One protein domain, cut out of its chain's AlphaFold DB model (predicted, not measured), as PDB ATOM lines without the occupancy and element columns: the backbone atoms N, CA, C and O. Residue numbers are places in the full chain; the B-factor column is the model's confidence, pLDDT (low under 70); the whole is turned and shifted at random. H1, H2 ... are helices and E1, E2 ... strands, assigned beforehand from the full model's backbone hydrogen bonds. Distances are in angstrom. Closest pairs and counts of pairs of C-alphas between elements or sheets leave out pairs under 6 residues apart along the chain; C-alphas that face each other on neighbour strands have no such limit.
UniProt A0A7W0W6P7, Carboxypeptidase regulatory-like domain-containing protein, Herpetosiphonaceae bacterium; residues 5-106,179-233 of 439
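What this domain is: This is residues 5 to 106 and 179 to 233 of the 439 residues of the protein "Carboxypeptidase regulatory-like domain-containing protein" of Herpetosiphonaceae bacterium (UniProt A0A7W0W6P7). The model shows two lobes: a small, loosely closed barrel of seven strands, E1, E2 and E5 to E9, with H1 at one end, and a second lobe in which H3 packs on the strand pair E3 and E4, with H2 and H4 beside it. The end of H3 meets E8 where the lobes join. The printed part has 157 residues, with four named helices and nine named strands in the order E1 E2 H1 E3 H2 H3 H4 E4 E5 E6 E7 E8 E9. Its sheets are E5 E2 E7 E8, antiparallel; E6 E1 E9, mixed; and E3 E4, antiparallel. The class is mixed, and the whole is compact, with a radius of gyration of the C-alphas of 16.1 A and spans of 43 by 38 by 27 A.

How they stand to each other: Begin at E1, residues 5 to 12: it pairs antiparallel with E6, residues 192 to 198, where N 195 and O 6 are 2.8 A apart, and parallel with E9, residues 230 to 232, where N 230 and O 9 are 2.9 A apart. Go on to E2, residues 23 to 29, antiparallel to E5, residues 180 to 186, with N 24 and O 185 at 2.9 A, and to E7, residues 202 to 209, with N 25 and O 207 at 2.8 A. E7 forms a hairpin with E8, residues 216 to 222; N 206 and O 218 are 2.8 A apart. This sheet is strongly twisted. H1, residues 30 to 33, is on it at a height of 6.4 A, over none of its strands. Further on, E3, residues 47 to 54, is antiparallel to E4, residues 102 to 106, with N 53 and O 103 at 2.8 A. H2, residues 60 to 68, touches H3, residues 76 to 86, about perpendicular at 80 degrees; the closest C-alphas are those of Arg 60 and Arg 80, 6.6 A. H3 and H4, residues 88 to 91, only just touch, only at the corner, with 3 pairs of C-alphas within 8 A, the closest Leu 84 and Leu 90 at 6.2 A. H3 only grazes the sheet E5 E2 E7 E8; the closest C-alphas of H3 and E8 are those of Tyr 86 and Arg 217, 5.7 A. Every O i to N i+4 pair is within hydrogen-bond range in H2, 6 of 7 in H3; H1 and H4 are too short for one.

Where its parts are: Find C-alpha 5 at (-87.311, 29.461, -4.756); E1 runs 23.2 A from there. H3 runs 14.9 A, ending at C-alpha 86, (-78.103, 44.398, 10.195). E7 measures 21.8 A, and E9 ends at C-alpha 232, (-73.364, 45.785, -2.082).

The domain as a whole: The C-alphas farthest apart, of Gly 70 and Ala 189, are 45.5 A apart. Residues 107 to 178 are not printed; C-alphas 106 and 179 are 15.6 A apart across that cut. H1 to E3, residues 34 to 46, is a long link. The mean pLDDT of the printed part is 81.6; residues 91 to 94 and 211 to 215 are among those under 70.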
ATOM      1  N   THR A   5     -88.611  28.978  -4.309       95.19
ATOM      2  CA  THR A   5     -87.311  29.461  -4.756       95.19
ATOM      3  C   THR A   5     -87.052  30.901  -4.330       95.19
ATOM      4  O   THR A   5     -87.944  31.748  -4.302       95.19
ATOM      5  N   ILE A   6     -85.787  31.179  -4.015       95.38
ATOM      6  CA  ILE A   6     -85.272  32.537  -3.842       95.38
ATOM      7  C   ILE A   6     -84.266  32.761  -4.956       95.38
ATOM      8  O   ILE A   6     -83.273  32.043  -5.057       95.38
ATOM      9  N   THR A   7     -84.517  33.755  -5.793       97.38
ATOM     10  CA  THR A   7     -83.608  34.171  -6.863       97.38
ATOM     11  C   THR A   7     -83.169  35.605  -6.634       97.38
ATOM     12  O   THR A   7     -83.801  36.338  -5.881       97.38
ATOM     13  N   GLY A   8     -82.090  36.027  -7.274       95.94
ATOM     14  CA  GLY A   8     -81.692  37.426  -7.237       95.94
ATOM     15  C   GLY A   8     -80.380  37.668  -7.950       95.94
ATOM     16  O   GLY A   8     -79.735  36.740  -8.438       95.94
ATOM     17  N   LYS A   9     -79.987  38.939  -7.998       95.00
ATOM     18  CA  LYS A   9     -78.740  39.398  -8.609       95.00
ATOM     19  C   LYS A   9     -77.964  40.253  -7.619       95.00
ATOM     20  O   LYS A   9     -78.550  41.141  -7.001       95.00
ATOM     21  N   VAL A  10     -76.668  39.993  -7.484       93.12
ATOM     22  CA  VAL A  10     -75.751  40.772  -6.647       93.12
ATOM     23  C   VAL A  10     -75.014  41.781  -7.514       93.12
ATOM     24  O   VAL A  10     -74.314  41.404  -8.458       93.12
ATOM     25  N   VAL A  11     -75.172  43.063  -7.196       85.00
ATOM     26  CA  VAL A  11     -74.588  44.171  -7.962       85.00
ATOM     27  C   VAL A  11     -73.893  45.185  -7.063       85.00
ATOM     28  O   VAL A  11     -74.208  45.318  -5.880       85.00
ATOM     29  N   ARG A  12     -72.950  45.939  -7.628       78.94
ATOM     30  CA  ARG A  12     -72.318  47.072  -6.940       78.94
ATOM     31  C   ARG A  12     -73.264  48.267  -6.889       78.94
ATOM     32  O   ARG A  12     -73.870  48.618  -7.894       78.94
ATOM     33  N   ALA A  13     -73.322  48.952  -5.751       70.12
ATOM     34  CA  ALA A  13     -74.206  50.106  -5.565       70.12
ATOM     35  C   ALA A  13     -73.947  51.275  -6.521       70.12
ATOM     36  O   ALA A  13     -74.874  52.007  -6.849       70.12
ATOM     37  N   PHE A  14     -72.698  51.471  -6.949       55.41
ATOM     38  CA  PHE A  14     -72.296  52.683  -7.663       55.41
ATOM     39  C   PHE A  14     -72.432  52.597  -9.188       55.41
ATOM     40  O   PHE A  14     -72.506  53.635  -9.838       55.41
ATOM     41  N   ASP A  15     -72.455  51.395  -9.767       65.56
ATOM     42  CA  ASP A  15     -72.570  51.211 -11.221       65.56
ATOM     43  C   ASP A  15     -73.441  50.023 -11.641       65.56
ATOM     44  O   ASP A  15     -73.545  49.724 -12.830       65.56
ATOM     45  N   LEU A  16     -74.068  49.344 -10.675       77.44
ATOM     46  CA  LEU A  16     -74.925  48.177 -10.881       77.44
ATOM     47  C   LEU A  16     -74.239  47.021 -11.629       77.44
ATOM     48  O   LEU A  16     -74.913  46.100 -12.102       77.44
ATOM     49  N   ALA A  17     -72.905  47.026 -11.713       75.94
ATOM     50  CA  ALA A  17     -72.178  45.940 -12.340       75.94
ATOM     51  C   ALA A  17     -72.333  44.657 -11.505       75.94
ATOM     52  O   ALA A  17     -72.277  44.718 -10.269       75.94
ATOM     53  N   PRO A  18     -72.524  43.500 -12.160       88.50
ATOM     54  CA  PRO A  18     -72.698  42.233 -11.471       88.50
ATOM     55  C   PRO A  18     -71.419  41.784 -10.768       88.50
ATOM     56  O   PRO A  18     -70.315  41.981 -11.276       88.50
ATOM     57  N   LEU A  19     -71.577  41.130  -9.617       84.75
ATOM     58  CA  LEU A  19     -70.472  40.499  -8.901       84.75
ATOM     59  C   LEU A  19     -70.568  38.981  -8.993       84.75
ATOM     60  O   LEU A  19     -71.475  38.374  -8.425       84.75
ATOM     61  N   ALA A  20     -69.601  38.374  -9.675       91.88
ATOM     62  CA  ALA A  20     -69.492  36.928  -9.828       91.88
ATOM     63  C   ALA A  20     -68.760  36.264  -8.655       91.88
ATOM     64  O   ALA A  20     -67.945  36.903  -7.985       91.88
ATOM     65  N   ASN A  21     -69.010  34.966  -8.445       90.50
ATOM     66  CA  ASN A  21     -68.331  34.122  -7.454       90.50
ATOM     67  C   ASN A  21     -68.422  34.661  -6.010       90.50
ATOM     68  O   ASN A  21     -67.534  34.414  -5.196       90.50
ATOM     69  N   GLN A  22     -69.485  35.404  -5.692       91.25
ATOM     70  CA  GLN A  22     -69.767  35.875  -4.338       91.25
ATOM     71  C   GLN A  22     -70.597  34.841  -3.597       91.25
ATOM     72  O   GLN A  22     -71.565  34.315  -4.146       91.25
ATOM     73  N   THR A  23     -70.227  34.566  -2.351       92.62
ATOM     74  CA  THR A  23     -70.991  33.675  -1.486       92.62
ATOM     75  C   THR A  23     -72.264  34.375  -1.022       92.62
ATOM     76  O   THR A  23     -72.203  35.430  -0.387       92.62
ATOM     77  N   VAL A  24     -73.407  33.766  -1.328       94.00
ATOM     78  CA  VAL A  24     -74.725  34.159  -0.828       94.00
ATOM     79  C   VAL A  24     -75.226  33.045   0.071       94.00
ATOM     80  O   VAL A  24     -75.218  31.874  -0.312       94.00
ATOM     81  N   ARG A  25     -75.696  33.407   1.257       94.00
ATOM     82  CA  ARG A  25     -76.217  32.471   2.244       94.00
ATOM     83  C   ARG A  25     -77.634  32.858   2.633       94.00
ATOM     84  O   ARG A  25     -77.879  34.013   2.953       94.00
ATOM     85  N   PHE A  26     -78.557  31.905   2.642       91.94
ATOM     86  CA  PHE A  26     -79.882  32.096   3.231       91.94
ATOM     87  C   PHE A  26     -79.958  31.347   4.556       91.94
ATOM     88  O   PHE A  26     -79.750  30.136   4.590       91.94
ATOM     89  N   ILE A  27     -80.246  32.069   5.637       87.94
ATOM     90  CA  ILE A  27     -80.301  31.546   7.003       87.94
ATOM     91  C   ILE A  27     -81.745  31.618   7.503       87.94
ATOM     92  O   ILE A  27     -82.344  32.693   7.536       87.94
ATOM     93  N   THR A  28     -82.311  30.508   7.970       83.19
ATOM     94  CA  THR A  28     -83.675  30.434   8.538       83.19
ATOM     95  C   THR A  28     -83.760  29.283   9.552       83.19
ATOM     96  O   THR A  28     -82.738  28.679   9.872       83.19
ATOM     97  N   GLN A  29     -84.930  28.992  10.120       80.00
ATOM     98  CA  GLN A  29     -85.110  27.815  10.979       80.00
ATOM     99  C   GLN A  29     -84.904  26.533  10.156       80.00
ATOM    100  O   GLN A  29     -85.360  26.443   9.015       80.00
ATOM    101  N   ALA A  30     -84.240  25.523  10.723       80.44
ATOM    102  CA  ALA A  30     -83.896  24.291  10.010       80.44
ATOM    103  C   ALA A  30     -85.123  23.560   9.456       80.44
ATOM    104  O   ALA A  30     -85.037  22.953   8.386       80.44
ATOM    105  N   GLY A  31     -86.271  23.673  10.136       78.06
ATOM    106  CA  GLY A  31     -87.551  23.158   9.654       78.06
ATOM    107  C   GLY A  31     -87.923  23.680   8.263       78.06
ATOM    108  O   GLY A  31     -88.392  22.902   7.441       78.06
ATOM    109  N   TYR A  32     -87.623  24.942   7.940       85.00
ATOM    110  CA  TYR A  32     -87.943  25.520   6.629       85.00
ATOM    111  C   TYR A  32     -86.997  25.093   5.501       85.00
ATOM    112  O   TYR A  32     -87.301  25.303   4.328       85.00
ATOM    113  N   LEU A  33     -85.861  24.480   5.836       86.06
ATOM    114  CA  LEU A  33     -84.858  23.992   4.883       86.06
ATOM    115  C   LEU A  33     -84.882  22.464   4.762       86.06
ATOM    116  O   LEU A  33     -83.914  21.856   4.303       86.06
ATOM    117  N   HIS A  34     -85.980  21.812   5.165       79.06
ATOM    118  CA  HIS A  34     -86.053  20.351   5.198       79.06
ATOM    119  C   HIS A  34     -85.848  19.698   3.814       79.06
ATOM    120  O   HIS A  34     -85.365  18.568   3.742       79.06
ATOM    121  N   SER A  35     -86.194  20.407   2.734       81.81
ATOM    122  CA  SER A  35     -86.089  19.955   1.338       81.81
ATOM    123  C   SER A  35     -84.979  20.647   0.548       81.81
ATOM    124  O   SER A  35     -84.788  20.325  -0.623       81.81
ATOM    125  N   ALA A  36     -84.256  21.586   1.158       86.06
ATOM    126  CA  ALA A  36     -83.199  22.316   0.481       86.06
ATOM    127  C   ALA A  36     -81.916  21.470   0.417       86.06
ATOM    128  O   ALA A  36     -81.491  20.871   1.411       86.06
ATOM    129  N   ALA A  37     -81.291  21.420  -0.761       76.94
ATOM    130  CA  ALA A  37     -79.994  20.776  -0.937       76.94
ATOM    131  C   ALA A  37     -78.895  21.569  -0.202       76.94
ATOM    132  O   ALA A  37     -78.983  22.789  -0.078       76.94
ATOM    133  N   ASN A  38     -77.847  20.884   0.268       84.62
ATOM    134  CA  ASN A  38     -76.687  21.494   0.940       84.62
ATOM    135  C   ASN A  38     -77.022  22.321   2.195       84.62
ATOM    136  O   ASN A  38     -76.338  23.299   2.500       84.62
ATOM    137  N   ARG A  39     -78.070  21.940   2.936       86.44
ATOM    138  CA  ARG A  39     -78.359  22.562   4.231       86.44
ATOM    139  C   ARG A  39     -77.271  22.220   5.252       86.44
ATOM    140  O   ARG A  39     -76.885  21.059   5.391       86.44
ATOM    141  N   SER A  40     -76.882  23.215   6.033       85.56
ATOM    142  CA  SER A  40     -75.960  23.082   7.158       85.56
ATOM    143  C   SER A  40     -76.610  23.647   8.411       85.56
ATOM    144  O   SER A  40     -77.118  24.766   8.394       85.56
ATOM    145  N   LEU A  41     -76.613  22.875   9.499       79.50
ATOM    146  CA  LEU A  41     -77.102  23.352  10.793       79.50
ATOM    147  C   LEU A  41     -76.121  24.379  11.369       79.50
ATOM    148  O   LEU A  41     -74.907  24.174  11.323       79.50
ATOM    149  N   LEU A  42     -76.652  25.463  11.925       72.56
ATOM    150  CA  LEU A  42     -75.875  26.390  12.735       72.56
ATOM    151  C   LEU A  42     -75.734  25.834  14.160       72.56
ATOM    152  O   LEU A  42     -76.691  25.258  14.688       72.56
ATOM    153  N   PRO A  43     -74.561  25.987  14.800       65.31
ATOM    154  CA  PRO A  43     -74.382  25.612  16.197       65.31
ATOM    155  C   PRO A  43     -75.343  26.395  17.103       65.31
ATOM    156  O   PRO A  43     -75.460  27.614  16.988       65.31
ATOM    157  N   GLY A  44     -76.009  25.705  18.031       62.91
ATOM    158  CA  GLY A  44     -76.802  26.369  19.070       62.91
ATOM    159  C   GLY A  44     -75.925  27.238  19.980       62.91
ATOM    160  O   GLY A  44     -74.747  26.937  20.180       62.91
ATOM    161  N   GLY A  45     -76.494  28.311  20.536       63.00
ATOM    162  CA  GLY A  45     -75.767  29.226  21.426       63.00
ATOM    163  C   GLY A  45     -74.944  30.310  20.717       63.00
ATOM    164  O   GLY A  45     -74.234  31.056  21.388       63.00
ATOM    165  N   GLN A  46     -75.036  30.424  19.387       71.12
ATOM    166  CA  GLN A  46     -74.507  31.580  18.657       71.12
ATOM    167  C   GLN A  46     -75.405  32.814  18.812       71.12
ATOM    168  O   GLN A  46     -76.605  32.713  19.074       71.12
ATOM    169  N   ILE A  47     -74.786  33.984  18.652       75.50
ATOM    170  CA  ILE A  47     -75.462  35.279  18.669       75.50
ATOM    171  C   ILE A  47     -75.904  35.602  17.249       75.50
ATOM    172  O   ILE A  47     -75.073  35.837  16.372       75.50
ATOM    173  N   ASP A  48     -77.214  35.648  17.054       74.56
ATOM    174  CA  ASP A  48     -77.858  35.952  15.786       74.56
ATOM    175  C   ASP A  48     -78.644  37.252  15.893       74.56
ATOM    176  O   ASP A  48     -79.250  37.537  16.914       74.56
ATOM    177  N   TRP A  49     -78.677  38.043  14.827       77.62
ATOM    178  CA  TRP A  49     -79.438  39.295  14.781       77.62
ATOM    179  C   TRP A  49     -80.762  39.105  14.058       77.62
ATOM    180  O   TRP A  49     -80.949  39.550  12.926       77.62
ATOM    181  N   THR A  50     -81.670  38.384  14.699       71.31
ATOM    182  CA  THR A  50     -82.996  38.070  14.153       71.31
ATOM    183  C   THR A  50     -84.146  38.631  14.959       71.31
ATOM    184  O   THR A  50     -85.260  38.705  14.438       71.31
ATOM    185  N   ARG A  51     -83.896  39.078  16.190       79.56
ATOM    186  CA  ARG A  51     -84.950  39.605  17.046       79.56
ATOM    187  C   ARG A  51     -85.430  40.942  16.508       79.56
ATOM    188  O   ARG A  51     -84.726  41.941  16.633       79.56
ATOM    189  N   SER A  52     -86.628  40.971  15.935       79.25
ATOM    190  CA  SER A  52     -87.245  42.217  15.486       79.25
ATOM    191  C   SER A  52     -87.771  43.025  16.676       79.25
ATOM    192  O   SER A  52     -88.473  42.492  17.534       79.25
ATOM    193  N   ILE A  53     -87.466  44.320  16.711       81.12
ATOM    194  CA  ILE A  53     -88.069  45.303  17.612       81.12
ATOM    195  C   ILE A  53     -88.720  46.414  16.786       81.12
ATOM    196  O   ILE A  53     -88.134  46.904  15.829       81.12
ATOM    197  N   THR A  54     -89.941  46.806  17.143       84.12
ATOM    198  CA  THR A  54     -90.682  47.943  16.562       84.12
ATOM    199  C   THR A  54     -91.254  48.766  17.714       84.12
ATOM    200  O   THR A  54     -91.517  48.206  18.779       84.12
ATOM    201  N   GLY A  55     -91.424  50.078  17.549       86.00
ATOM    202  CA  GLY A  55     -91.882  50.968  18.626       86.00
ATOM    203  C   GLY A  55     -90.764  51.498  19.527       86.00
ATOM    204  O   GLY A  55     -91.047  52.216  20.482       86.00
ATOM    205  N   PHE A  56     -89.501  51.162  19.246       89.44
ATOM    206  CA  PHE A  56     -88.354  51.626  20.025       89.44
ATOM    207  C   PHE A  56     -87.793  52.935  19.456       89.44
ATOM    208  O   PHE A  56     -87.491  53.016  18.268       89.44
ATOM    209  N   ALA A  57     -87.615  53.932  20.323       86.88
ATOM    210  CA  ALA A  57     -86.996  55.210  19.994       86.88
ATOM    211  C   ALA A  57     -85.777  55.445  20.888       86.88
ATOM    212  O   ALA A  57     -85.864  55.263  22.103       86.88
ATOM    213  N   GLY A  58     -84.657  55.872  20.308       79.56
ATOM    214  CA  GLY A  58     -83.456  56.191  21.080       79.56
ATOM    215  C   GLY A  58     -82.158  55.943  20.329       79.56
ATOM    216  O   GLY A  58     -82.134  55.503  19.182       79.56
ATOM    217  N   THR A  59     -81.040  56.238  20.973       82.62
ATOM    218  CA  THR A  59     -79.713  55.989  20.413       82.62
ATOM    219  C   THR A  59     -79.372  54.495  20.420       82.62
ATOM    220  O   THR A  59     -80.010  53.674  21.083       82.62
ATOM    221  N   ARG A  60     -78.295  54.119  19.718       84.25
ATOM    222  CA  ARG A  60     -77.711  52.772  19.855       84.25
ATOM    223  C   ARG A  60     -77.283  52.450  21.282       84.25
ATOM    224  O   ARG A  60     -77.379  51.290  21.665       84.25
ATOM    225  N   TRP A  61     -76.857  53.443  22.060       78.06
ATOM    226  CA  TRP A  61     -76.515  53.230  23.464       78.06
ATOM    227  C   TRP A  61     -77.759  52.908  24.300       78.06
ATOM    228  O   TRP A  61     -77.761  51.914  25.020       78.06
ATOM    229  N   ASP A  62     -78.852  53.651  24.103       78.00
ATOM    230  CA  ASP A  62     -80.126  53.382  24.788       78.00
ATOM    231  C   ASP A  62     -80.643  51.975  24.454       78.00
ATOM    232  O   ASP A  62     -81.072  51.227  25.334       78.00
ATOM    233  N   CYS A  63     -80.556  51.574  23.180       82.44
ATOM    234  CA  CYS A  63     -80.928  50.225  22.761       82.44
ATOM    235  C   CYS A  63     -80.037  49.163  23.418       82.44
ATOM    236  O   CYS A  63     -80.531  48.116  23.835       82.44
ATOM    237  N   TRP A  64     -78.731  49.413  23.509       83.56
ATOM    238  CA  TRP A  64     -77.790  48.512  24.163       83.56
ATOM    239  C   TRP A  64     -78.135  48.308  25.637       83.56
ATOM    240  O   TRP A  64     -78.318  47.165  26.058       83.56
ATOM    241  N   GLU A  65     -78.283  49.389  26.401       86.12
ATOM    242  CA  GLU A  65     -78.590  49.318  27.832       86.12
ATOM    243  C   GLU A  65     -79.922  48.615  28.092       86.12
ATOM    244  O   GLU A  65     -80.018  47.762  28.972       86.12
ATOM    245  N   GLN A  66     -80.947  48.929  27.297       89.69
ATOM    246  CA  GLN A  66     -82.296  48.431  27.548       89.69
ATOM    247  C   GLN A  66     -82.533  47.024  26.996       89.69
ATOM    248  O   GLN A  66     -83.277  46.241  27.594       89.69
ATOM    249  N   GLN A  67     -81.945  46.678  25.848       91.62
ATOM    250  CA  GLN A  67     -82.318  45.472  25.102       91.62
ATOM    251  C   GLN A  67     -81.236  44.392  25.074       91.62
ATOM    252  O   GLN A  67     -81.577  43.231  24.815       91.62
ATOM    253  N   ILE A  68     -79.966  44.734  25.314       92.81
ATOM    254  CA  ILE A  68     -78.828  43.846  25.021       92.81
ATOM    255  C   ILE A  68     -77.975  43.566  26.257       92.81
ATOM    256  O   ILE A  68     -77.699  42.402  26.551       92.81
ATOM    257  N   SER A  69     -77.577  44.610  26.986       88.25
ATOM    258  CA  SER A  69     -76.681  44.518  28.137       88.25
ATOM    259  C   SER A  69     -77.240  43.557  29.189       88.25
ATOM    260  O   SER A  69     -78.401  43.649  29.585       88.25
ATOM    261  N   GLY A  70     -76.432  42.572  29.589       84.88
ATOM    262  CA  GLY A  70     -76.827  41.519  30.533       84.88
ATOM    263  C   GLY A  70     -77.822  40.480  29.994       84.88
ATOM    264  O   GLY A  70     -78.118  39.518  30.696       84.88
ATOM    265  N   LYS A  71     -78.324  40.638  28.760       87.25
ATOM    266  CA  LYS A  71     -79.279  39.721  28.107       87.25
ATOM    267  C   LYS A  71     -78.630  38.873  27.014       87.25
ATOM    268  O   LYS A  71     -79.049  37.743  26.787       87.25
ATOM    269  N   VAL A  72     -77.623  39.414  26.329       87.00
ATOM    270  CA  VAL A  72     -76.895  38.741  25.246       87.00
ATOM    271  C   VAL A  72     -75.398  38.901  25.481       87.00
ATOM    272  O   VAL A  72     -74.931  39.999  25.768       87.00
ATOM    273  N   ASN A  73     -74.636  37.814  25.345       85.50
ATOM    274  CA  ASN A  73     -73.188  37.806  25.578       85.50
ATOM    275  C   ASN A  73     -72.388  38.347  24.373       85.50
ATOM    276  O   ASN A  73     -71.566  37.643  23.796       85.50
ATOM    277  N   ILE A  74     -72.673  39.579  23.959       81.81
ATOM    278  CA  ILE A  74     -71.985  40.312  22.885       81.81
ATOM    279  C   ILE A  74     -71.338  41.562  23.487       81.81
ATOM    280  O   ILE A  74     -71.834  42.056  24.492       81.81
ATOM    281  N   SER A  75     -70.240  42.077  22.922       79.12
ATOM    282  CA  SER A  75     -69.639  43.335  23.389       79.12
ATOM    283  C   SER A  75     -70.394  44.561  22.854       79.12
ATOM    284  O   SER A  75     -71.082  44.484  21.835       79.12
ATOM    285  N   TRP A  76     -70.245  45.724  23.502       72.06
ATOM    286  CA  TRP A  76     -70.815  46.974  22.980       72.06
ATOM    287  C   TRP A  76     -70.239  47.323  21.604       72.06
ATOM    288  O   TRP A  76     -70.985  47.746  20.725       72.06
ATOM    289  N   GLY A  77     -68.932  47.123  21.399       59.88
ATOM    290  CA  GLY A  77     -68.284  47.362  20.108       59.88
ATOM    291  C   GLY A  77     -68.909  46.516  19.003       59.88
ATOM    292  O   GLY A  77     -69.359  47.059  17.992       59.88
ATOM    293  N   ASP A  78     -69.043  45.213  19.254       68.81
ATOM    294  CA  ASP A  78     -69.679  44.294  18.314       68.81
ATOM    295  C   ASP A  78     -71.144  44.666  18.085       68.81
ATOM    296  O   ASP A  78     -71.588  44.677  16.942       68.81
ATOM    297  N   PHE A  79     -71.901  45.022  19.130       81.62
ATOM    298  CA  PHE A  79     -73.282  45.475  18.966       81.62
ATOM    299  C   PHE A  79     -73.376  46.741  18.115       81.62
ATOM    300  O   PHE A  79     -74.151  46.796  17.167       81.62
ATOM    301  N   ARG A  80     -72.583  47.764  18.423       78.56
ATOM    302  CA  ARG A  80     -72.636  49.065  17.756       78.56
ATOM    303  C   ARG A  80     -72.361  48.956  16.255       78.56
ATOM    304  O   ARG A  80     -73.029  49.646  15.475       78.56
ATOM    305  N   ASP A  81     -71.395  48.122  15.880       66.50
ATOM    306  CA  ASP A  81     -70.950  47.954  14.494       66.50
ATOM    307  C   ASP A  81     -71.919  47.052  13.730       66.50
ATOM    308  O   ASP A  81     -72.421  47.426  12.666       66.50
ATOM    309  N   ASN A  82     -72.301  45.922  14.328       72.31
ATOM    310  CA  ASN A  82     -73.290  45.037  13.731       72.31
ATOM    311  C   ASN A  82     -74.669  45.708  13.627       72.31
ATOM    312  O   ASN A  82     -75.345  45.517  12.623       72.31
ATOM    313  N   ALA A  83     -75.070  46.583  14.551       77.75
ATOM    314  CA  ALA A  83     -76.346  47.296  14.455       77.75
ATOM    315  C   ALA A  83     -76.504  48.043  13.127       77.75
ATOM    316  O   ALA A  83     -77.602  48.045  12.581       77.75
ATOM    317  N   LEU A  84     -75.427  48.610  12.573       73.31
ATOM    318  CA  LEU A  84     -75.453  49.263  11.259       73.31
ATOM    319  C   LEU A  84     -75.443  48.263  10.096       73.31
ATOM    320  O   LEU A  84     -76.035  48.538   9.057       73.31
ATOM    321  N   ILE A  85     -74.794  47.111  10.269       67.19
ATOM    322  CA  ILE A  85     -74.749  46.042   9.261       67.19
ATOM    323  C   ILE A  85     -76.131  45.400   9.097       67.19
ATOM    324  O   ILE A  85     -76.606  45.239   7.975       67.19
ATOM    325  N   TYR A  86     -76.787  45.048  10.207       71.31
ATOM    326  CA  TYR A  86     -78.103  44.398  10.195       71.31
ATOM    327  C   TYR A  86     -79.260  45.390  10.039       71.31
ATOM    328  O   TYR A  86     -80.347  44.994   9.626       71.31
ATOM    329  N   ASN A  87     -79.034  46.677  10.328       75.00
ATOM    330  CA  ASN A  87     -80.017  47.746  10.146       75.00
ATOM    331  C   ASN A  87     -79.423  48.874   9.291       75.00
ATOM    332  O   ASN A  87     -79.139  49.957   9.806       75.00
ATOM    333  N   PRO A  88     -79.223  48.664   7.978       68.12
ATOM    334  CA  PRO A  88     -78.548  49.645   7.124       68.12
ATOM    335  C   PRO A  88     -79.271  51.000   7.063       68.12
ATOM    336  O   PRO A  88     -78.614  52.039   6.977       68.12
ATOM    337  N   HIS A  89     -80.602  51.004   7.191       69.19
ATOM    338  CA  HIS A  89     -81.424  52.218   7.256       69.19
ATOM    339  C   HIS A  89     -81.135  53.075   8.501       69.19
ATOM    340  O   HIS A  89     -81.310  54.288   8.460       69.19
ATOM    341  N   LEU A  90     -80.581  52.491   9.570       70.69
ATOM    342  CA  LEU A  90     -80.181  53.228  10.770       70.69
ATOM    343  C   LEU A  90     -79.145  54.317  10.438       70.69
ATOM    344  O   LEU A  90     -79.110  55.350  11.096       70.69
ATOM    345  N   SER A  91     -78.320  54.132   9.399       69.12
ATOM    346  CA  SER A  91     -77.364  55.161   8.955       69.12
ATOM    347  C   SER A  91     -78.046  56.378   8.329       69.12
ATOM    348  O   SER A  91     -77.573  57.499   8.508       69.12
ATOM    349  N   GLU A  92     -79.146  56.159   7.610       66.25
ATOM    350  CA  GLU A  92     -79.955  57.216   6.990       66.25
ATOM    351  C   GLU A  92     -80.748  57.983   8.059       66.25
ATOM    352  O   GLU A  92     -80.898  59.199   7.970       66.25
ATOM    353  N   ASP A  93     -81.129  57.295   9.136       67.06
ATOM    354  CA  ASP A  93     -81.874  57.837  10.276       67.06
ATOM    355  C   ASP A  93     -80.989  58.547  11.318       67.06
ATOM    356  O   ASP A  93     -81.323  58.628  12.502       67.06
ATOM    357  N   GLY A  94     -79.809  59.025  10.915       68.12
ATOM    358  CA  GLY A  94     -78.881  59.712  11.818       68.12
ATOM    359  C   GLY A  94     -78.289  58.810  12.910       68.12
ATOM    360  O   GLY A  94     -77.743  59.310  13.890       68.12
ATOM    361  N   ARG A  95     -78.352  57.483  12.733       76.75
ATOM    362  CA  ARG A  95     -77.894  56.452  13.683       76.75
ATOM    363  C   ARG A  95     -78.723  56.379  14.969       76.75
ATOM    364  O   ARG A  95     -78.201  55.970  16.013       76.75
ATOM    365  N   VAL A  96     -79.999  56.745  14.866       74.69
ATOM    366  CA  VAL A  96     -80.999  56.735  15.940       74.69
ATOM    367  C   VAL A  96     -82.147  55.808  15.543       74.69
ATOM    368  O   VAL A  96     -82.581  55.806  14.394       74.69
ATOM    369  N   TYR A  97     -82.628  55.008  16.492       79.56
ATOM    370  CA  TYR A  97     -83.809  54.177  16.318       79.56
ATOM    371  C   TYR A  97     -85.061  55.048  16.335       79.56
ATOM    372  O   TYR A  97     -85.256  55.858  17.241       79.56
ATOM    373  N   GLN A  98     -85.896  54.839  15.330       84.12
ATOM    374  CA  GLN A  98     -87.184  55.489  15.143       84.12
ATOM    375  C   GLN A  98     -88.329  54.535  15.506       84.12
ATOM    376  O   GLN A  98     -88.332  53.398  15.023       84.12
ATOM    377  N   PRO A  99     -89.318  54.970  16.302       88.19
ATOM    378  CA  PRO A  99     -90.361  54.090  16.827       88.19
ATOM    379  C   PRO A  99     -91.241  53.462  15.738       88.19
ATOM    380  O   PRO A  99     -91.756  52.362  15.913       88.19
ATOM    381  N   GLU A 100     -91.398  54.113  14.592       86.38
ATOM    382  CA  GLU A 100     -92.198  53.633  13.465       86.38
ATOM    383  C   GLU A 100     -91.494  52.585  12.587       86.38
ATOM    384  O   GLU A 100     -92.110  52.045  11.667       86.38
ATOM    385  N   LYS A 101     -90.218  52.280  12.851       80.12
ATOM    386  CA  LYS A 101     -89.418  51.328  12.069       80.12
ATOM    387  C   LYS A 101     -89.115  50.056  12.857       80.12
ATOM    388  O   LYS A 101     -89.110  50.043  14.088       80.12
ATOM    389  N   SER A 102     -88.842  48.983  12.118       80.75
ATOM    390  CA  SER A 102     -88.449  47.691  12.674       80.75
ATOM    391  C   SER A 102     -86.946  47.476  12.542       80.75
ATOM    392  O   SER A 102     -86.384  47.661  11.462       80.75
ATOM    393  N   TYR A 103     -86.320  47.021  13.623       82.25
ATOM    394  CA  TYR A 103     -84.885  46.772  13.693       82.25
ATOM    395  C   TYR A 103     -84.600  45.353  14.156       82.25
ATOM    396  O   TYR A 103     -85.291  44.821  15.016       82.25
ATOM    397  N   LEU A 104     -83.540  44.760  13.628       82.75
ATOM    398  CA  LEU A 104     -82.987  43.500  14.086       82.75
ATOM    399  C   LEU A 104     -82.006  43.754  15.232       82.75
ATOM    400  O   LEU A 104     -81.104  44.590  15.124       82.75
ATOM    401  N   LEU A 105     -82.178  43.011  16.319       86.56
ATOM    402  CA  LEU A 105     -81.319  42.986  17.496       86.56
ATOM    403  C   LEU A 105     -80.690  41.599  17.658       86.56
ATOM    404  O   LEU A 105     -81.294  40.609  17.231       86.56
ATOM    405  N   PRO A 106     -79.514  41.506  18.305       86.25
ATOM    406  CA  PRO A 106     -78.925  40.225  18.615       86.25
ATOM    407  C   PRO A 106     -79.758  39.487  19.665       86.25
ATOM    408  O   PRO A 106     -80.309  40.084  20.594       86.25
ATOM    409  N   ALA A 179     -83.211  25.314  15.906       67.50
ATOM    410  CA  ALA A 179     -81.880  25.285  15.328       67.50
ATOM    411  C   ALA A 179     -81.978  25.880  13.931       67.50
ATOM    412  O   ALA A 179     -82.752  25.429  13.084       67.50
ATOM    413  N   ARG A 180     -81.248  26.963  13.714       76.75
ATOM    414  CA  ARG A 180     -81.212  27.575  12.404       76.75
ATOM    415  C   ARG A 180     -80.340  26.723  11.508       76.75
ATOM    416  O   ARG A 180     -79.406  26.059  11.950       76.75
ATOM    417  N   ALA A 181     -80.671  26.722  10.237       82.94
ATOM    418  CA  ALA A 181     -79.807  26.186   9.214       82.94
ATOM    419  C   ALA A 181     -79.562  27.271   8.184       82.94
ATOM    420  O   ALA A 181     -80.317  28.243   8.070       82.94
ATOM    421  N   TYR A 182     -78.506  27.076   7.421       90.38
ATOM    422  CA  TYR A 182     -78.283  27.851   6.228       90.38
ATOM    423  C   TYR A 182     -78.147  26.952   5.015       90.38
ATOM    424  O   TYR A 182     -77.731  25.796   5.107       90.38
ATOM    425  N   VAL A 183     -78.486  27.523   3.872       93.81
ATOM    426  CA  VAL A 183     -78.050  27.052   2.562       93.81
ATOM    427  C   VAL A 183     -77.169  28.121   1.946       93.81
ATOM    428  O   VAL A 183     -77.363  29.316   2.178       93.81
ATOM    429  N   GLU A 184     -76.176  27.690   1.186       94.69
ATOM    430  CA  GLU A 184     -75.190  28.571   0.578       94.69
ATOM    431  C   GLU A 184     -75.079  28.278  -0.915       94.69
ATOM    432  O   GLU A 184     -75.153  27.129  -1.353       94.69
ATOM    433  N   THR A 185     -74.914  29.337  -1.697       95.06
ATOM    434  CA  THR A 185     -74.652  29.268  -3.130       95.06
ATOM    435  C   THR A 185     -73.668  30.364  -3.525       95.06
ATOM    436  O   THR A 185     -73.348  31.255  -2.733       95.06
ATOM    437  N   LYS A 186     -73.177  30.308  -4.761       94.81
ATOM    438  CA  LYS A 186     -72.320  31.348  -5.325       94.81
ATOM    439  C   LYS A 186     -73.002  32.032  -6.492       94.81
ATOM    440  O   LYS A 186     -73.720  31.387  -7.253       94.81
ATOM    441  N   THR A 187     -72.743  33.324  -6.649       96.25
ATOM    442  CA  THR A 187     -73.220  34.053  -7.821       96.25
ATOM    443  C   THR A 187     -72.524  33.592  -9.103       96.25
ATOM    444  O   THR A 187     -71.318  33.326  -9.111       96.25
ATOM    445  N   ASP A 188     -73.277  33.523 -10.201       97.06
ATOM    446  CA  ASP A 188     -72.751  33.228 -11.537       97.06
ATOM    447  C   ASP A 188     -71.981  34.422 -12.149       97.06
ATOM    448  O   ASP A 188     -71.842  35.481 -11.535       97.06
ATOM    449  N   ALA A 189     -71.478  34.278 -13.381       94.44
ATOM    450  CA  ALA A 189     -70.754  35.344 -14.093       94.44
ATOM    451  C   ALA A 189     -71.587  36.624 -14.317       94.44
ATOM    452  O   ALA A 189     -71.036  37.711 -14.475       94.44
ATOM    453  N   SER A 190     -72.913  36.495 -14.318       95.69
ATOM    454  CA  SER A 190     -73.861  37.601 -14.407       95.69
ATOM    455  C   SER A 190     -74.316  38.091 -13.030       95.69
ATOM    456  O   SER A 190     -75.171  38.966 -12.961       95.69
ATOM    457  N   GLY A 191     -73.751  37.587 -11.933       94.94
ATOM    458  CA  GLY A 191     -74.097  37.971 -10.568       94.94
ATOM    459  C   GLY A 191     -75.384  37.336 -10.036       94.94
ATOM    460  O   GLY A 191     -75.835  37.734  -8.964       94.94
ATOM    461  N   ASN A 192     -75.998  36.387 -10.749       97.94
ATOM    462  CA  ASN A 192     -77.250  35.771 -10.311       97.94
ATOM    463  C   ASN A 192     -76.999  34.671  -9.278       97.94
ATOM    464  O   ASN A 192     -76.030  33.924  -9.391       97.94
ATOM    465  N   TYR A 193     -77.906  34.530  -8.314       96.56
ATOM    466  CA  TYR A 193     -77.932  33.429  -7.352       96.56
ATOM    467  C   TYR A 193     -79.325  32.790  -7.288       96.56
ATOM    468  O   TYR A 193     -80.330  33.407  -7.658       96.56
ATOM    469  N   ARG A 194     -79.381  31.539  -6.811       96.44
ATOM    470  CA  ARG A 194     -80.626  30.776  -6.655       96.44
ATOM    471  C   ARG A 194     -80.555  29.817  -5.468       96.44
ATOM    472  O   ARG A 194     -79.574  29.091  -5.321       96.44
ATOM    473  N   PHE A 195     -81.627  29.791  -4.683       95.75
ATOM    474  CA  PHE A 195     -81.930  28.782  -3.669       95.75
ATOM    475  C   PHE A 195     -83.246  28.086  -4.012       95.75
ATOM    476  O   PHE A 195     -84.162  28.715  -4.543       95.75
ATOM    477  N   GLU A 196     -83.350  26.802  -3.680       94.56
ATOM    478  CA  GLU A 196     -84.526  25.970  -3.943       94.56
ATOM    479  C   GLU A 196     -84.897  25.143  -2.709       94.56
ATOM    480  O   GLU A 196     -84.078  24.949  -1.808       94.56
ATOM    481  N   GLY A 197     -86.123  24.613  -2.687       91.12
ATOM    482  CA  GLY A 197     -86.560  23.690  -1.638       91.12
ATOM    483  C   GLY A 197     -86.890  24.370  -0.306       91.12
ATOM    484  O   GLY A 197     -86.824  23.712   0.733       91.12
ATOM    485  N   ILE A 198     -87.236  25.662  -0.332       91.69
ATOM    486  CA  ILE A 198     -87.575  26.447   0.860       91.69
ATOM    487  C   ILE A 198     -89.061  26.272   1.186       91.69
ATOM    488  O   ILE A 198     -89.914  26.489   0.329       91.69
ATOM    489  N   ALA A 199     -89.401  25.865   2.407       85.75
ATOM    490  CA  ALA A 199     -90.800  25.698   2.798       85.75
ATOM    491  C   ALA A 199     -91.530  27.060   2.920       85.75
ATOM    492  O   ALA A 199     -90.897  28.067   3.248       85.75
ATOM    493  N   PRO A 200     -92.853  27.115   2.666       82.81
ATOM    494  CA  PRO A 200     -93.640  28.340   2.820       82.81
ATOM    495  C   PRO A 200     -93.632  28.852   4.264       82.81
ATOM    496  O   PRO A 200     -93.604  28.068   5.212       82.81
ATOM    497  N   GLY A 201     -93.694  30.173   4.420       74.81
ATOM    498  CA  GLY A 201     -93.638  30.854   5.712       74.81
ATOM    499  C   GLY A 201     -92.221  31.055   6.252       74.81
ATOM    500  O   GLY A 201     -92.069  31.575   7.355       74.81
ATOM    501  N   ALA A 202     -91.179  30.681   5.497       80.69
ATOM    502  CA  ALA A 202     -89.800  30.818   5.954       80.69
ATOM    503  C   ALA A 202     -89.403  32.295   6.085       80.69
ATOM    504  O   ALA A 202     -89.151  32.979   5.091       80.69
ATOM    505  N   GLY A 203     -89.318  32.773   7.324       76.69
ATOM    506  CA  GLY A 203     -88.646  34.022   7.664       76.69
ATOM    507  C   GLY A 203     -87.156  33.792   7.870       76.69
ATOM    508  O   GLY A 203     -86.749  32.867   8.577       76.69
ATOM    509  N   GLY A 204     -86.315  34.602   7.237       78.06
ATOM    510  CA  GLY A 204     -84.872  34.412   7.287       78.06
ATOM    511  C   GLY A 204     -84.066  35.643   6.909       78.06
ATOM    512  O   GLY A 204     -84.597  36.739   6.750       78.06
ATOM    513  N   ILE A 205     -82.758  35.441   6.780       83.81
ATOM    514  CA  ILE A 205     -81.789  36.467   6.396       83.81
ATOM    515  C   ILE A 205     -81.021  35.969   5.178       83.81
ATOM    516  O   ILE A 205     -80.472  34.868   5.205       83.81
ATOM    517  N   LEU A 206     -80.953  36.789   4.133       87.56
ATOM    518  CA  LEU A 206     -79.950  36.662   3.082       87.56
ATOM    519  C   LEU A 206     -78.686  37.402   3.502       87.56
ATOM    520  O   LEU A 206     -78.739  38.590   3.795       87.56
ATOM    521  N   GLU A 207     -77.559  36.708   3.516       87.69
ATOM    522  CA  GLU A 207     -76.243  37.220   3.875       87.69
ATOM    523  C   GLU A 207     -75.300  37.140   2.675       87.69
ATOM    524  O   GLU A 207     -75.221  36.115   1.995       87.69
ATOM    525  N   ILE A 208     -74.561  38.222   2.442       87.38
ATOM    526  CA  ILE A 208     -73.475  38.292   1.468       87.38
ATOM    527  C   ILE A 208     -72.247  38.872   2.147       87.38
ATOM    528  O   ILE A 208     -72.288  39.975   2.693       87.38
ATOM    529  N   SER A 209     -71.137  38.147   2.037       74.81
ATOM    530  CA  SER A 209     -69.806  38.644   2.366       74.81
ATOM    531  C   SER A 209     -68.967  38.641   1.094       74.81
ATOM    532  O   SER A 209     -68.608  37.585   0.574       74.81
ATOM    533  N   ALA A 210     -68.714  39.836   0.567       72.50
ATOM    534  CA  ALA A 210     -67.942  40.051  -0.645       72.50
ATOM    535  C   ALA A 210     -66.668  40.819  -0.287       72.50
ATOM    536  O   ALA A 210     -66.734  41.897   0.306       72.50
ATOM    537  N   ALA A 211     -65.499  40.272  -0.626       63.09
ATOM    538  CA  ALA A 211     -64.224  40.911  -0.313       63.09
ATOM    539  C   ALA A 211     -64.157  42.320  -0.928       63.09
ATOM    540  O   ALA A 211     -64.444  42.503  -2.111       63.09
ATOM    541  N   GLY A 212     -63.788  43.318  -0.122       60.84
ATOM    542  CA  GLY A 212     -63.766  44.720  -0.551       60.84
ATOM    543  C   GLY A 212     -65.135  45.411  -0.564       60.84
ATOM    544  O   GLY A 212     -65.216  46.554  -1.011       60.84
ATOM    545  N   TYR A 213     -66.189  44.767  -0.055       69.88
ATOM    546  CA  TYR A 213     -67.530  45.331   0.118       69.88
ATOM    547  C   TYR A 213     -67.978  45.243   1.575       69.88
ATOM    548  O   TYR A 213     -67.558  44.358   2.321       69.88
ATOM    549  N   THR A 214     -68.860  46.153   1.981       67.62
ATOM    550  CA  THR A 214     -69.572  46.028   3.252       67.62
ATOM    551  C   THR A 214     -70.475  44.792   3.186       67.62
ATOM    552  O   THR A 214     -71.244  44.675   2.223       67.62
ATOM    553  N   PRO A 215     -70.415  43.874   4.171       69.56
ATOM    554  CA  PRO A 215     -71.328  42.742   4.231       69.56
ATOM    555  C   PRO A 215     -72.783  43.209   4.214       69.56
ATOM    556  O   PRO A 215     -73.136  44.189   4.873       69.56
ATOM    557  N   VAL A 216     -73.629  42.500   3.473       75.62
ATOM    558  CA  VAL A 216     -75.063  42.791   3.403       75.62
ATOM    559  C   VAL A 216     -75.823  41.672   4.083       75.62
ATOM    560  O   VAL A 216     -75.574  40.499   3.814       75.62
ATOM    561  N   ARG A 217     -76.769  42.040   4.948       74.69
ATOM    562  CA  ARG A 217     -77.725  41.117   5.553       74.69
ATOM    563  C   ARG A 217     -79.130  41.677   5.396       74.69
ATOM    564  O   ARG A 217     -79.417  42.763   5.890       74.69
ATOM    565  N   GLN A 218     -79.985  40.962   4.676       72.62
ATOM    566  CA  GLN A 218     -81.327  41.413   4.334       72.62
ATOM    567  C   GLN A 218     -82.381  40.435   4.867       72.62
ATOM    568  O   GLN A 218     -82.305  39.247   4.543       72.62
ATOM    569  N   PRO A 219     -83.370  40.895   5.655       71.50
ATOM    570  CA  PRO A 219     -84.484  40.053   6.068       71.50
ATOM    571  C   PRO A 219     -85.381  39.719   4.873       71.50
ATOM    572  O   PRO A 219     -85.644  40.567   4.018       71.50
ATOM    573  N   VAL A 220     -85.852  38.477   4.822       78.00
ATOM    574  CA  VAL A 220     -86.683  37.950   3.735       78.00
ATOM    575  C   VAL A 220     -87.764  37.039   4.306       78.00
ATOM    576  O   VAL A 220     -87.492  36.233   5.193       78.00
ATOM    577  N   MET A 221     -88.978  37.146   3.764       76.19
ATOM    578  CA  MET A 221     -90.094  36.238   4.036       76.19
ATOM    579  C   MET A 221     -90.459  35.475   2.763       76.19
ATOM    580  O   MET A 221     -90.723  36.086   1.727       76.19
ATOM    581  N   VAL A 222     -90.505  34.145   2.841       81.06
ATOM    582  CA  VAL A 222     -90.796  33.266   1.701       81.06
ATOM    583  C   VAL A 222     -92.213  32.710   1.820       81.06
ATOM    584  O   VAL A 222     -92.439  31.676   2.440       81.06
ATOM    585  N   ASN A 223     -93.177  33.389   1.203       79.31
ATOM    586  CA  ASN A 223     -94.569  32.916   1.084       79.31
ATOM    587  C   ASN A 223     -94.898  32.379  -0.325       79.31
ATOM    588  O   ASN A 223     -96.043  32.043  -0.615       79.31
ATOM    589  N   GLY A 224     -93.895  32.341  -1.202       87.88
ATOM    590  CA  GLY A 224     -93.962  31.971  -2.612       87.88
ATOM    591  C   GLY A 224     -92.568  32.068  -3.236       87.88
ATOM    592  O   GLY A 224     -91.597  32.325  -2.522       87.88
ATOM    593  N   ASP A 225     -92.466  31.896  -4.554       93.31
ATOM    594  CA  ASP A 225     -91.222  32.203  -5.269       93.31
ATOM    595  C   ASP A 225     -90.934  33.705  -5.199       93.31
ATOM    596  O   ASP A 225     -91.822  34.529  -5.433       93.31
ATOM    597  N   ILE A 226     -89.690  34.066  -4.882       89.56
ATOM    598  CA  ILE A 226     -89.287  35.463  -4.718       89.56
ATOM    599  C   ILE A 226     -88.027  35.800  -5.520       89.56
ATOM    600  O   ILE A 226     -87.123  34.978  -5.700       89.56
ATOM    601  N   ASN A 227     -87.963  37.052  -5.976       93.81
ATOM    602  CA  ASN A 227     -86.777  37.657  -6.573       93.81
ATOM    603  C   ASN A 227     -86.287  38.796  -5.671       93.81
ATOM    604  O   ASN A 227     -86.965  39.812  -5.525       93.81
ATOM    605  N   GLN A 228     -85.114  38.611  -5.073       88.94
ATOM    606  CA  GLN A 228     -84.507  39.512  -4.110       88.94
ATOM    607  C   GLN A 228     -83.144  40.011  -4.628       88.94
ATOM    608  O   GLN A 228     -82.103  39.417  -4.337       88.94
ATOM    609  N   PRO A 229     -83.093  41.096  -5.419       89.62
ATOM    610  CA  PRO A 229     -81.822  41.696  -5.810       89.62
ATOM    611  C   PRO A 229     -81.082  42.232  -4.579       89.62
ATOM    612  O   PRO A 229     -81.709  42.754  -3.655       89.62
ATOM    613  N   ILE A 230     -79.752  42.117  -4.580       86.94
ATOM    614  CA  ILE A 230     -78.896  42.595  -3.493       86.94
ATOM    615  C   ILE A 230     -77.861  43.561  -4.054       86.94
ATOM    616  O   ILE A 230     -77.154  43.274  -5.018       86.94
ATOM    617  N   THR A 231     -77.766  44.724  -3.421       80.19
ATOM    618  CA  THR A 231     -76.796  45.752  -3.780       80.19
ATOM    619  C   THR A 231     -75.748  45.854  -2.684       80.19
ATOM    620  O   THR A 231     -76.088  46.121  -1.534       80.19
ATOM    621  N   VAL A 232     -74.476  45.659  -3.030       74.00
ATOM    622  CA  VAL A 232     -73.364  45.785  -2.082       74.00
ATOM    623  C   VAL A 232     -72.682  47.144  -2.227       74.00
ATOM    624  O   VAL A 232     -72.424  47.625  -3.336       74.00
ATOM    625  N   LYS A 233     -72.386  47.781  -1.094       67.06
ATOM    626  CA  LYS A 233     -71.614  49.029  -1.045       67.06
ATOM    627  C   LYS A 233     -70.131  48.677  -0.950       67.06
ATOM    628  O   LYS A 233     -69.764  47.741  -0.243       67.06
TER     629      LYS A 233